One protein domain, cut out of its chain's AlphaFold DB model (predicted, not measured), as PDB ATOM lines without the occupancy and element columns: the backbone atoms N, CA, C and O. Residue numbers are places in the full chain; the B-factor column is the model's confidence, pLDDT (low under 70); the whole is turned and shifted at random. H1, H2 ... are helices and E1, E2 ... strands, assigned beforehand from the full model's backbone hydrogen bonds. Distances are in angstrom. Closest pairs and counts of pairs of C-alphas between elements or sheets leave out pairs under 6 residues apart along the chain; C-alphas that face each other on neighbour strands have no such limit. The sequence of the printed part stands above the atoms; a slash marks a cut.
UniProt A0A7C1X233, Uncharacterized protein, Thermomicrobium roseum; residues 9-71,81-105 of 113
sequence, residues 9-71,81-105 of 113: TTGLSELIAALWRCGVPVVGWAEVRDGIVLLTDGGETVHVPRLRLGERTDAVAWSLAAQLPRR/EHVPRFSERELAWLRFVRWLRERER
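This is residues 9 to 71 and 81 to 105 of the 113 residues of an uncharacterized protein of Thermomicrobium roseum (UniProt A0A7C1X233). A small three-stranded sheet, E1 E2 E3, stands in the middle between two helices: H1 covers one face, and the long H4 slants over the other with its residues 88 to 95, while its residues 100 to 105 stick out. H3 packs on H1, and the short H2 follows E3 at the sheet's end. The printed part has 88 residues, with four named helices and three named strands in the order H1 E1 E2 E3 H2 H3 H4; the sheet, in the order E1 - E2 - E3, is antiparallel, and the class is mixed, helices and strands. The whole is compact, with a radius of gyration of the C-alphas of 12.8 A and spans of 40 by 27 by 22 A.

H1, residues 9 to 21, begins at C-alpha 9 at (115.534, 80.133, 129.553) and measures 18.6 A. E1, residues 26 to 32, measures 16.7 A; E2, residues 35 to 40, 16.4 A; and E3, residues 45 to 49, 13.0 A, from C-alpha 45 at (114.270, 70.133, 113.695). H2, residues 50 to 54, measures 7.8 A, and H3, residues 57 to 65, 12.1 A. H4, residues 88 to 105, measures 25.9 A and ends at C-alpha 105 at (113.192, 70.481, 93.852).

The strands form a meander, each the antiparallel neighbour of the one before. In the hairpin E1 and E2, N 30 and O 37 are 2.9 A apart, within hydrogen-bond range; in the hairpin E2 and E3, N 48 and O 36 are 2.8 A apart, also within range. H1 lies over E2 at a height over the sheet of 9.7 A; its closest C-alphas to E1 are those of Ile 16 and Val 26, 6.4 A. H4 is on the opposite face, at a height over the sheet of 12.2 A, which gives three layers, helices on both faces of a sheet; its closest C-alphas to E1 are those of Glu 88 and Ala 30, 6.2 A. H1 and H3 touch at a steep tilt of 51 degrees, the same way, closest at the C-alphas of Leu 19 and Ala 61, 5.2 A. H1 and H2 only just touch, with 3 pairs of C-alphas within 8 A, through residues 11 to 12 of H1 alone; the closest C-alphas are those of Gly 11 and Leu 53, 6.6 A. H2 and H3 only graze the sheet. H1 and H4 are apart. Every O i to N i+4 pair is within hydrogen-bond range in H1, H3 and H4; H2 has 0 of 1, and 1 of 2 O i to N i+3 pairs.

The two C-alphas farthest apart, those of Arg 56 and Glu 104, are 40.6 A apart. Residues 72 to 80 are not printed, and C-alphas 71 and 81 are 20.6 A apart across the cut, which falls in the link from H3 to H4. Of the links that are printed whole, each is tight. The mean pLDDT of the printed part is 90.1, and residues 9 to 10 are under 70.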
ATOM      1  N   THR A   9     114.906  79.646 130.790       58.00
ATOM      2  CA  THR A   9     115.534  80.133 129.553       58.00
ATOM      3  C   THR A   9     117.058  80.053 129.595       58.00
ATOM      4  O   THR A   9     117.660  79.802 128.557       58.00
ATOM      5  N   THR A  10     117.688  80.162 130.770       66.00
ATOM      6  CA  THR A  10     119.156  80.097 130.905       66.00
ATOM      7  C   THR A  10     119.729  78.776 130.382       66.00
ATOM      8  O   THR A  10     120.629  78.794 129.547       66.00
ATOM      9  N   GLY A  11     119.149  77.631 130.765       84.62
ATOM     10  CA  GLY A  11     119.609  76.317 130.287       84.62
ATOM     11  C   GLY A  11     119.404  76.099 128.782       84.62
ATOM     12  O   GLY A  11     120.190  75.409 128.134       84.62
ATOM     13  N   LEU A  12     118.381  76.726 128.191       89.44
ATOM     14  CA  LEU A  12     118.165  76.692 126.744       89.44
ATOM     15  C   LEU A  12     119.216  77.527 126.001       89.44
ATOM     16  O   LEU A  12     119.785  77.046 125.023       89.44
ATOM     17  N   SER A  13     119.494  78.745 126.466       90.38
ATOM     18  CA  SER A  13     120.528  79.609 125.890       90.38
ATOM     19  C   SER A  13     121.909  78.951 125.945       90.38
ATOM     20  O   SER A  13     122.644  78.973 124.958       90.38
ATOM     21  N   GLU A  14     122.246  78.293 127.057       91.00
ATOM     22  CA  GLU A  14     123.489  77.524 127.186       91.00
ATOM     23  C   GLU A  14     123.551  76.351 126.200       91.00
ATOM     24  O   GLU A  14     124.590  76.126 125.571       91.00
ATOM     25  N   LEU A  15     122.444  75.622 126.025       92.75
ATOM     26  CA  LEU A  15     122.355  74.524 125.064       92.75
ATOM     27  C   LEU A  15     122.525  75.014 123.626       92.75
ATOM     28  O   LEU A  15     123.267  74.407 122.854       92.75
ATOM     29  N   ILE A  16     121.880  76.122 123.270       92.69
ATOM     30  CA  ILE A  16     122.016  76.760 121.958       92.69
ATOM     31  C   ILE A  16     123.472  77.180 121.722       92.69
ATOM     32  O   ILE A  16     124.042  76.849 120.682       92.69
ATOM     33  N   ALA A  17     124.108  77.822 122.705       91.44
ATOM     34  CA  ALA A  17     125.514  78.208 122.620       91.44
ATOM     35  C   ALA A  17     126.435  76.991 122.427       91.44
ATOM     36  O   ALA A  17     127.369  77.031 121.624       91.44
ATOM     37  N   ALA A  18     126.177  75.898 123.147       92.38
ATOM     38  CA  ALA A  18     126.932  74.658 123.013       92.38
ATOM     39  C   ALA A  18     126.758  74.028 121.621       92.38
ATOM     40  O   ALA A  18     127.744  73.621 121.007       92.38
ATOM     41  N   LEU A  19     125.540  74.021 121.076       92.75
ATOM     42  CA  LEU A  19     125.262  73.548 119.717       92.75
ATOM     43  C   LEU A  19     125.967  74.392 118.653       92.75
ATOM     44  O   LEU A  19     126.552  73.830 117.724       92.75
ATOM     45  N   TRP A  20     126.001  75.716 118.814       91.62
ATOM     46  CA  TRP A  20     126.767  76.595 117.928       91.62
ATOM     47  C   TRP A  20     128.260  76.260 117.942       91.62
ATOM     48  O   TRP A  20     128.858  76.123 116.877       91.62
ATOM     49  N   ARG A  21     128.857  76.019 119.119       90.00
ATOM     50  CA  ARG A  21     130.258  75.558 119.219       90.00
ATOM     51  C   ARG A  21     130.491  74.214 118.521       90.00
ATOM     52  O   ARG A  21     131.575  73.984 117.995       90.00
ATOM     53  N   CYS A  22     129.480  73.348 118.469       90.38
ATOM     54  CA  CYS A  22     129.515  72.086 117.723       90.38
ATOM     55  C   CYS A  22     129.260  72.244 116.207       90.38
ATOM     56  O   CYS A  22     129.215  71.241 115.491       90.38
ATOM     57  N   GLY A  23     129.086  73.470 115.703       90.88
ATOM     58  CA  GLY A  23     128.795  73.746 114.294       90.88
ATOM     59  C   GLY A  23     127.343  73.474 113.898       90.88
ATOM     60  O   GLY A  23     127.071  73.242 112.723       90.88
ATOM     61  N   VAL A  24     126.416  73.470 114.858       92.12
ATOM     62  CA  VAL A  24     124.975  73.306 114.628       92.12
ATOM     63  C   VAL A  24     124.284  74.655 114.847       92.12
ATOM     64  O   VAL A  24     123.911  74.971 115.977       92.12
ATOM     65  N   PRO A  25     124.128  75.480 113.799       90.44
ATOM     66  CA  PRO A  25     123.468  76.782 113.899       90.44
ATOM     67  C   PRO A  25     121.974  76.633 114.212       90.44
ATOM     68  O   PRO A  25     121.176  76.345 113.327       90.44
ATOM     69  N   VAL A  26     121.574  76.830 115.468       92.19
ATOM     70  CA  VAL A  26     120.157  76.958 115.854       92.19
ATOM     71  C   VAL A  26     119.662  78.365 115.516       92.19
ATOM     72  O   VAL A  26     120.282  79.340 115.930       92.19
ATOM     73  N   VAL A  27     118.548  78.459 114.786       91.75
ATOM     74  CA  VAL A  27     117.942  79.722 114.308       91.75
ATOM     75  C   VAL A  27     116.550  79.979 114.884       91.75
ATOM     76  O   VAL A  27     115.947  81.013 114.617       91.75
ATOM     77  N   GLY A  28     116.026  79.044 115.672       93.56
ATOM     78  CA  GLY A  28     114.740  79.184 116.334       93.56
ATOM     79  C   GLY A  28     114.441  78.029 117.271       93.56
ATOM     80  O   GLY A  28     115.079  76.975 117.209       93.56
ATOM     81  N   TRP A  29     113.436  78.205 118.116       95.50
ATOM     82  CA  TRP A  29     112.956  77.148 119.001       95.50
ATOM     83  C   TRP A  29     111.465  77.293 119.290       95.50
ATOM     84  O   TRP A  29     110.900  78.369 119.146       95.50
ATOM     85  N   ALA A  30     110.820  76.214 119.717       95.38
ATOM     86  CA  ALA A  30     109.443  76.231 120.194       95.38
ATOM     87  C   ALA A  30     109.308  75.358 121.441       95.38
ATOM     88  O   ALA A  30     109.904  74.282 121.519       95.38
ATOM     89  N   GLU A  31     108.496  75.790 122.401       93.62
ATOM     90  CA  GLU A  31     108.037  74.894 123.463       93.62
ATOM     91  C   GLU A  31     106.945  73.991 122.911       93.62
ATOM     92  O   GLU A  31     106.016  74.463 122.257       93.62
ATOM     93  N   VAL A  32     107.061  72.705 123.214       91.50
ATOM     94  CA  VAL A  32     106.018  71.714 122.976       91.50
ATOM     95  C   VAL A  32     105.638  71.051 124.295       91.50
ATOM     96  O   VAL A  32     106.346  71.187 125.305       91.50
ATOM     97  N   ARG A  33     104.523  70.315 124.297       88.81
ATOM     98  CA  ARG A  33     104.005  69.614 125.486       88.81
ATOM     99  C   ARG A  33     105.108  68.916 126.296       88.81
ATOM    100  O   ARG A  33     105.249  69.197 127.487       88.81
ATOM    101  N   ASP A  34     105.949  68.120 125.640       89.44
ATOM    102  CA  ASP A  34     106.917  67.233 126.307       89.44
ATOM    103  C   ASP A  34     108.377  67.729 126.260       89.44
ATOM    104  O   ASP A  34     109.303  67.025 126.679       89.44
ATOM    105  N   GLY A  35     108.616  68.959 125.798       92.50
ATOM    106  CA  GLY A  35     109.982  69.442 125.620       92.50
ATOM    107  C   GLY A  35     110.111  70.737 124.838       92.50
ATOM    108  O   GLY A  35     109.252  71.618 124.884       92.50
ATOM    109  N   ILE A  36     111.241  70.850 124.152       94.25
ATOM    110  CA  ILE A  36     111.579  71.957 123.266       94.25
ATOM    111  C   ILE A  36     111.920  71.368 121.907       94.25
ATOM    112  O   ILE A  36     112.602  70.350 121.816       94.25
ATOM    113  N   VAL A  37     111.464  72.005 120.842       95.56
ATOM    114  CA  VAL A  37     111.965  71.727 119.502       95.56
ATOM    115  C   VAL A  37     112.923  72.834 119.102       95.56
ATOM    116  O   VAL A  37     112.562  74.004 119.156       95.56
ATOM    117  N   LEU A  38     114.126  72.460 118.679       95.12
ATOM    118  CA  LEU A  38     115.100  73.373 118.087       95.12
ATOM    119  C   LEU A  38     114.994  73.302 116.565       95.12
ATOM    120  O   LEU A  38     114.825  72.212 116.018       95.12
ATOM    121  N   LEU A  39     115.111  74.448 115.902       94.12
ATOM    122  CA  LEU A  39     115.180  74.595 114.450       94.12
ATOM    123  C   LEU A  39     116.599  75.020 114.066       94.12
ATOM    124  O   LEU A  39     117.087  76.040 114.555       94.12
ATOM    125  N   THR A  40     117.258  74.262 113.195       92.12
ATOM    126  CA  THR A  40     118.598  74.591 112.696       92.12
ATOM    127  C   THR A  40     118.534  75.371 111.388       92.12
ATOM    128  O   THR A  40     117.555  75.292 110.642       92.12
ATOM    129  N   ASP A  41     119.601  76.097 111.065       86.62
ATOM    130  CA  ASP A  41     119.852  76.535 109.695       86.62
ATOM    131  C   ASP A  41     120.021  75.293 108.797       86.62
ATOM    132  O   ASP A  41     120.710  74.335 109.147       86.62
ATOM    133  N   GLY A  42     119.313  75.285 107.668       82.25
ATOM    134  CA  GLY A  42     118.982  74.083 106.886       82.25
ATOM    135  C   GLY A  42     117.536  73.608 107.076       82.25
ATOM    136  O   GLY A  42     116.963  72.979 106.184       82.25
ATOM    137  N   GLY A  43     116.895  74.033 108.167       87.81
ATOM    138  CA  GLY A  43     115.495  73.782 108.478       87.81
ATOM    139  C   GLY A  43     115.249  72.457 109.195       87.81
ATOM    140  O   GLY A  43     114.098  72.014 109.259       87.81
ATOM    141  N   GLU A  44     116.288  71.741 109.638       91.25
ATOM    142  CA  GLU A  44     116.144  70.515 110.428       91.25
ATOM    143  C   GLU A  44     115.588  70.867 111.796       91.25
ATOM    144  O   GLU A  44     115.858  71.927 112.355       91.25
ATOM    145  N   THR A  45     114.787  69.960 112.344       93.50
ATOM    146  CA  THR A  45     114.270  70.133 113.695       93.50
ATOM    147  C   THR A  45     114.660  68.966 114.564       93.50
ATOM    148  O   THR A  45     114.518  67.822 114.135       93.50
ATOM    149  N   VAL A  46     115.062  69.248 115.798       94.12
ATOM    150  CA  VAL A  46     115.341  68.223 116.803       94.12
ATOM    151  C   VAL A  46     114.502  68.459 118.047       94.12
ATOM    152  O   VAL A  46     114.348  69.591 118.500       94.12
ATOM    153  N   HIS A  47     113.937  67.383 118.589       94.25
ATOM    154  CA  HIS A  47     113.202  67.428 119.845       94.25
ATOM    155  C   HIS A  47     114.151  67.169 121.017       94.25
ATOM    156  O   HIS A  47     114.876  66.174 121.041       94.25
ATOM    157  N   VAL A  48     114.112  68.057 122.003       93.12
ATOM    158  CA  VAL A  48     114.822  67.961 123.275       93.12
ATOM    159  C   VAL A  48     113.774  67.734 124.365       93.12
ATOM    160  O   VAL A  48     113.072  68.677 124.743       93.12
ATOM    161  N   PRO A  49     113.626  66.495 124.871       90.81
ATOM    162  CA  PRO A  49     112.707  66.203 125.962       90.81
ATOM    163  C   PRO A  49     113.013  67.068 127.182       90.81
ATOM    164  O   PRO A  49     114.180  67.280 127.515       90.81
ATOM    165  N   ARG A  50     111.976  67.510 127.898       86.31
ATOM    166  CA  ARG A  50     112.141  68.406 129.057       86.31
ATOM    167  C   ARG A  50     113.058  67.829 130.140       86.31
ATOM    168  O   ARG A  50     113.786  68.582 130.774       86.31
ATOM    169  N   LEU A  51     113.067  66.502 130.295       85.31
ATOM    170  CA  LEU A  51     113.950  65.774 131.213       85.31
ATOM    171  C   LEU A  51     115.442  65.993 130.909       85.31
ATOM    172  O   LEU A  51     116.246  66.046 131.832       85.31
ATOM    173  N   ARG A  52     115.806  66.183 129.633       85.06
ATOM    174  CA  ARG A  52     117.202  66.375 129.213       85.06
ATOM    175  C   ARG A  52     117.726  67.785 129.464       85.06
ATOM    176  O   ARG A  52     118.929  67.990 129.449       85.06
ATOM    177  N   LEU A  53     116.851  68.761 129.713       73.94
ATOM    178  CA  LEU A  53     117.262  70.144 129.993       73.94
ATOM    179  C   LEU A  53     117.914  70.308 131.378       73.94
ATOM    180  O   LEU A  53     118.498  71.350 131.645       73.94
ATOM    181  N   GLY A  54     117.806  69.300 132.252       73.31
ATOM    182  CA  GLY A  54     118.525  69.237 133.529       73.31
ATOM    183  C   GLY A  54     119.827  68.428 133.476       73.31
ATOM    184  O   GLY A  54     120.506  68.307 134.492       73.31
ATOM    185  N   GLU A  55     120.167  67.841 132.324       84.94
ATOM    186  CA  GLU A  55     121.433  67.130 132.122       84.94
ATOM    187  C   GLU A  55     122.588  68.117 131.887       84.94
ATOM    188  O   GLU A  55     122.390  69.312 131.676       84.94
ATOM    189  N   ARG A  56     123.826  67.606 131.868       88.25
ATOM    190  CA  ARG A  56     124.991  68.409 131.470       88.25
ATOM    191  C   ARG A  56     124.828  68.896 130.029       88.25
ATOM    192  O   ARG A  56     124.906  68.097 129.094       88.25
ATOM    193  N   THR A  57     124.699  70.208 129.867       89.38
ATOM    194  CA  THR A  57     124.451  70.893 128.593       89.38
ATOM    195  C   THR A  57     125.371  70.440 127.460       89.38
ATOM    196  O   THR A  57     124.891  70.114 126.375       89.38
ATOM    197  N   ASP A  58     126.682  70.336 127.702       88.75
ATOM    198  CA  ASP A  58     127.636  69.924 126.663       88.75
ATOM    199  C   ASP A  58     127.399  68.484 126.181       88.75
ATOM    200  O   ASP A  58     127.516  68.201 124.990       88.75
ATOM    201  N   ALA A  59     127.013  67.571 127.080       90.31
ATOM    202  CA  ALA A  59     126.725  66.183 126.720       90.31
ATOM    203  C   ALA A  59     125.456  66.084 125.861       90.31
ATOM    204  O   ALA A  59     125.420  65.347 124.870       90.31
ATOM    205  N   VAL A  60     124.430  66.874 126.198       92.12
ATOM    206  CA  VAL A  60     123.212  66.997 125.389       92.12
ATOM    207  C   VAL A  60     123.552  67.570 124.014       92.12
ATOM    208  O   VAL A  60     123.178  66.976 123.004       92.12
ATOM    209  N   ALA A  61     124.316  68.662 123.957       93.00
ATOM    210  CA  ALA A  61     124.721  69.296 122.706       93.00
ATOM    211  C   ALA A  61     125.497  68.338 121.791       93.00
ATOM    212  O   ALA A  61     125.165  68.220 120.615       93.00
ATOM    213  N   TRP A  62     126.468  67.592 122.326       92.94
ATOM    214  CA  TRP A  62     127.231  66.596 121.564       92.94
ATOM    215  C   TRP A  62     126.343  65.480 121.007       92.94
ATOM    216  O   TRP A  62     126.455  65.121 119.835       92.94
ATOM    217  N   SER A  63     125.431  64.958 121.832       93.44
ATOM    218  CA  SER A  63     124.467  63.925 121.438       93.44
ATOM    219  C   SER A  63     123.547  64.387 120.301       93.44
ATOM    220  O   SER A  63     123.270  63.620 119.376       93.44
ATOM    221  N   LEU A  64     123.094  65.641 120.341       92.75
ATOM    222  CA  LEU A  64     122.265  66.235 119.291       92.75
ATOM    223  C   LEU A  64     123.091  66.533 118.027       92.75
ATOM    224  O   LEU A  64     122.670  66.208 116.920       92.75
ATOM    225  N   ALA A  65     124.298  67.082 118.178       92.00
ATOM    226  CA  ALA A  65     125.192  67.433 117.074       92.00
ATOM    227  C   ALA A  65     125.787  66.226 116.327       92.00
ATOM    228  O   ALA A  65     126.412  66.393 115.279       92.00
ATOM    229  N   ALA A  66     125.628  65.010 116.853       91.38
ATOM    230  CA  ALA A  66     125.932  63.775 116.135       91.38
ATOM    231  C   ALA A  66     124.867  63.422 115.078       91.38
ATOM    232  O   ALA A  66     125.155  62.668 114.155       91.38
ATOM    233  N   GLN A  67     123.652  63.966 115.208       89.44
ATOM    234  CA  GLN A  67     122.493  63.640 114.367       89.44
ATOM    235  C   GLN A  67     122.092  64.787 113.431       89.44
ATOM    236  O   GLN A  67     121.217  64.618 112.585       89.44
ATOM    237  N   LEU A  68     122.704  65.959 113.597       89.12
ATOM    238  CA  LEU A  68     122.360  67.172 112.865       89.12
ATOM    239  C   LEU A  68     123.458  67.548 111.866       89.12
ATOM    240  O   LEU A  68     124.643  67.347 112.149       89.12
ATOM    241  N   PRO A  69     123.084  68.114 110.706       84.38
ATOM    242  CA  PRO A  69     124.056  68.601 109.744       84.38
ATOM    243  C   PRO A  69     124.892  69.716 110.372       84.38
ATOM    244  O   PRO A  69     124.366  70.667 110.951       84.38
ATOM    245  N   ARG A  70     126.213  69.598 110.237       86.94
ATOM    246  CA  ARG A  70     127.154  70.617 110.702       86.94
ATOM    247  C   ARG A  70     127.432  71.606 109.586       86.94
ATOM    248  O   ARG A  70     127.645  71.213 108.440       86.94
ATOM    249  N   ARG A  71     127.476  72.887 109.926       80.94
ATOM    250  CA  ARG A  71     127.827  73.969 109.006       80.94
ATOM    251  C   ARG A  71     128.899  74.849 109.625       80.94
ATOM    252  O   ARG A  71     128.945  75.034 110.841       80.94
ATOM    253  N   GLU A  81     120.231  84.139 123.771       88.38
ATOM    254  CA  GLU A  81     118.948  84.654 124.267       88.38
ATOM    255  C   GLU A  81     118.063  85.320 123.201       88.38
ATOM    256  O   GLU A  81     116.852  85.416 123.388       88.38
ATOM    257  N   HIS A  82     118.634  85.763 122.083       89.06
ATOM    258  CA  HIS A  82     117.910  86.400 120.982       89.06
ATOM    259  C   HIS A  82     117.415  85.409 119.932       89.06
ATOM    260  O   HIS A  82     116.782  85.825 118.959       89.06
ATOM    261  N   VAL A  83     117.688  84.110 120.088       90.75
ATOM    262  CA  VAL A  83     117.127  83.117 119.174       90.75
ATOM    263  C   VAL A  83     115.600  83.142 119.306       90.75
ATOM    264  O   VAL A  83     115.073  82.940 120.408       90.75
ATOM    265  N   PRO A  84     114.870  83.381 118.202       92.50
ATOM    266  CA  PRO A  84     113.440  83.611 118.256       92.50
ATOM    267  C   PRO A  84     112.698  82.370 118.742       92.50
ATOM    268  O   PRO A  84     112.961  81.237 118.323       92.50
ATOM    269  N   ARG A  85     111.721  82.619 119.612       95.00
ATOM    270  CA  ARG A  85     110.723  81.634 120.008       95.00
ATOM    271  C   ARG A  85     109.583  81.639 118.995       95.00
ATOM    272  O   ARG A  85     108.999  82.684 118.728       95.00
ATOM    273  N   PHE A  86     109.219  80.460 118.519       95.38
ATOM    274  CA  PHE A  86     108.037  80.199 117.713       95.38
ATOM    275  C   PHE A  86     106.958  79.505 118.548       95.38
ATOM    276  O   PHE A  86     107.232  78.762 119.494       95.38
ATOM    277  N   SER A  87     105.708  79.713 118.161       95.50
ATOM    278  CA  SER A  87     104.597  78.838 118.515       95.50
ATOM    279  C   SER A  87     104.702  77.496 117.779       95.50
ATOM    280  O   SER A  87     105.333  77.385 116.724       95.50
ATOM    281  N   GLU A  88     104.018  76.468 118.290       92.81
ATOM    282  CA  GLU A  88     103.920  75.177 117.593       92.81
ATOM    283  C   GLU A  88     103.344  75.329 116.174       92.81
ATOM    284  O   GLU A  88     103.791  74.659 115.241       92.81
ATOM    285  N   ARG A  89     102.389  76.253 115.995       95.50
ATOM    286  CA  ARG A  89     101.766  76.547 114.699       95.50
ATOM    287  C   ARG A  89     102.759  77.153 113.709       95.50
ATOM    288  O   ARG A  89     102.801  76.720 112.560       95.50
ATOM    289  N   GLU A  90     103.550  78.134 114.133       95.88
ATOM    290  CA  GLU A  90     104.581  78.744 113.282       95.88
ATOM    291  C   GLU A  90     105.647  77.721 112.893       95.88
ATOM    292  O   GLU A  90     106.020  77.627 111.725       95.88
ATOM    293  N   LEU A  91     106.073  76.880 113.837       93.75
ATOM    294  CA  LEU A  91     107.024  75.812 113.551       93.75
ATOM    295  C   LEU A  91     106.459  74.786 112.553       93.75
ATOM    296  O   LEU A  91     107.167  74.352 111.642       93.75
ATOM    297  N   ALA A  92     105.187  74.402 112.695       92.56
ATOM    298  CA  ALA A  92     104.510  73.524 111.745       92.56
ATOM    299  C   ALA A  92     104.446  74.146 110.342       92.56
ATOM    300  O   ALA A  92     104.707  73.461 109.352       92.56
ATOM    301  N   TRP A  93     104.173  75.449 110.253       95.56
ATOM    302  CA  TRP A  93     104.181  76.178 108.988       95.56
ATOM    303  C   TRP A  93     105.568  76.197 108.334       95.56
ATOM    304  O   TRP A  93     105.692  75.886 107.151       95.56
ATOM    305  N   LEU A  94     106.631  76.473 109.094       93.06
ATOM    306  CA  LEU A  94     108.007  76.453 108.580       93.06
ATOM    307  C   LEU A  94     108.402  75.065 108.052       93.06
ATOM    308  O   LEU A  94     108.982  74.953 106.969       93.06
ATOM    309  N   ARG A  95     108.034  74.001 108.776       91.00
ATOM    310  CA  ARG A  95     108.226  72.609 108.332       91.00
ATOM    311  C   ARG A  95     107.473  72.315 107.039       91.00
ATOM    312  O   ARG A  95     108.037  71.699 106.136       91.00
ATOM    313  N   PHE A  96     106.230  72.776 106.933       93.38
ATOM    314  CA  PHE A  96     105.427  72.628 105.724       93.38
ATOM    315  C   PHE A  96     106.065  73.341 104.523       93.38
ATOM    316  O   PHE A  96     106.231  72.731 103.470       93.38
ATOM    317  N   VAL A  97     106.495  74.596 104.684       92.38
ATOM    318  CA  VAL A  97     107.162  75.365 103.618       92.38
ATOM    319  C   VAL A  97     108.456  74.684 103.170       92.38
ATOM    320  O   VAL A  97     108.735  74.610 101.971       92.38
ATOM    321  N   ARG A  98     109.246  74.152 104.108       89.25
ATOM    322  CA  ARG A  98     110.440  73.363 103.781       89.25
ATOM    323  C   ARG A  98     110.078  72.133 102.948       89.25
ATOM    324  O   ARG A  98     110.671  71.937 101.889       89.25
ATOM    325  N   TRP A  99     109.113  71.337 103.406       91.69
ATOM    326  CA  TRP A  99     108.645  70.148 102.690       91.69
ATOM    327  C   TRP A  99     108.172  70.487 101.272       91.69
ATOM    328  O   TRP A  99     108.545  69.798 100.323       91.69
ATOM    329  N   LEU A 100     107.413  71.575 101.112       93.00
ATOM    330  CA  LEU A 100     106.923  72.028  99.812       93.00
ATOM    331  C   LEU A 100     108.087  72.331  98.858       93.00
ATOM    332  O   LEU A 100     108.119  71.819  97.743       93.00
ATOM    333  N   ARG A 101     109.097  73.073  99.329       90.31
ATOM    334  CA  ARG A 101     110.307  73.385  98.548       90.31
ATOM    335  C   ARG A 101     111.115  72.142  98.185       90.31
ATOM    336  O   ARG A 101     111.651  72.050  97.086       90.31
ATOM    337  N   GLU A 102     111.246  71.186  99.103       90.25
ATOM    338  CA  GLU A 102     111.944  69.925  98.827       90.25
ATOM    339  C   GLU A 102     111.198  69.075  97.799       90.25
ATOM    340  O   GLU A 102     111.833  68.458  96.945       90.25
ATOM    341  N   ARG A 103     109.862  69.072  97.849       92.31
ATOM    342  CA  ARG A 103     109.013  68.417  96.854       92.31
ATOM    343  C   ARG A 103     109.185  69.049  95.472       92.31
ATOM    344  O   ARG A 103     109.368  68.314  94.511       92.31
ATOM    345  N   GLU A 104     109.176  70.376  95.372       90.75
ATOM    346  CA  GLU A 104     109.382  71.090  94.102       90.75
ATOM    347  C   GLU A 104     110.768  70.820  93.499       90.75
ATOM    348  O   GLU A 104     110.878  70.557  92.304       90.75
ATOM    349  N   ARG A 105     111.828  70.796  94.321       87.06
ATOM    350  CA  ARG A 105     113.192  70.481  93.852       87.06
ATOM    351  C   ARG A 105     113.347  69.066  93.302       87.06
ATOM    352  O   ARG A 105     114.247  68.838  92.503       87.06
TER     353      ARG A 105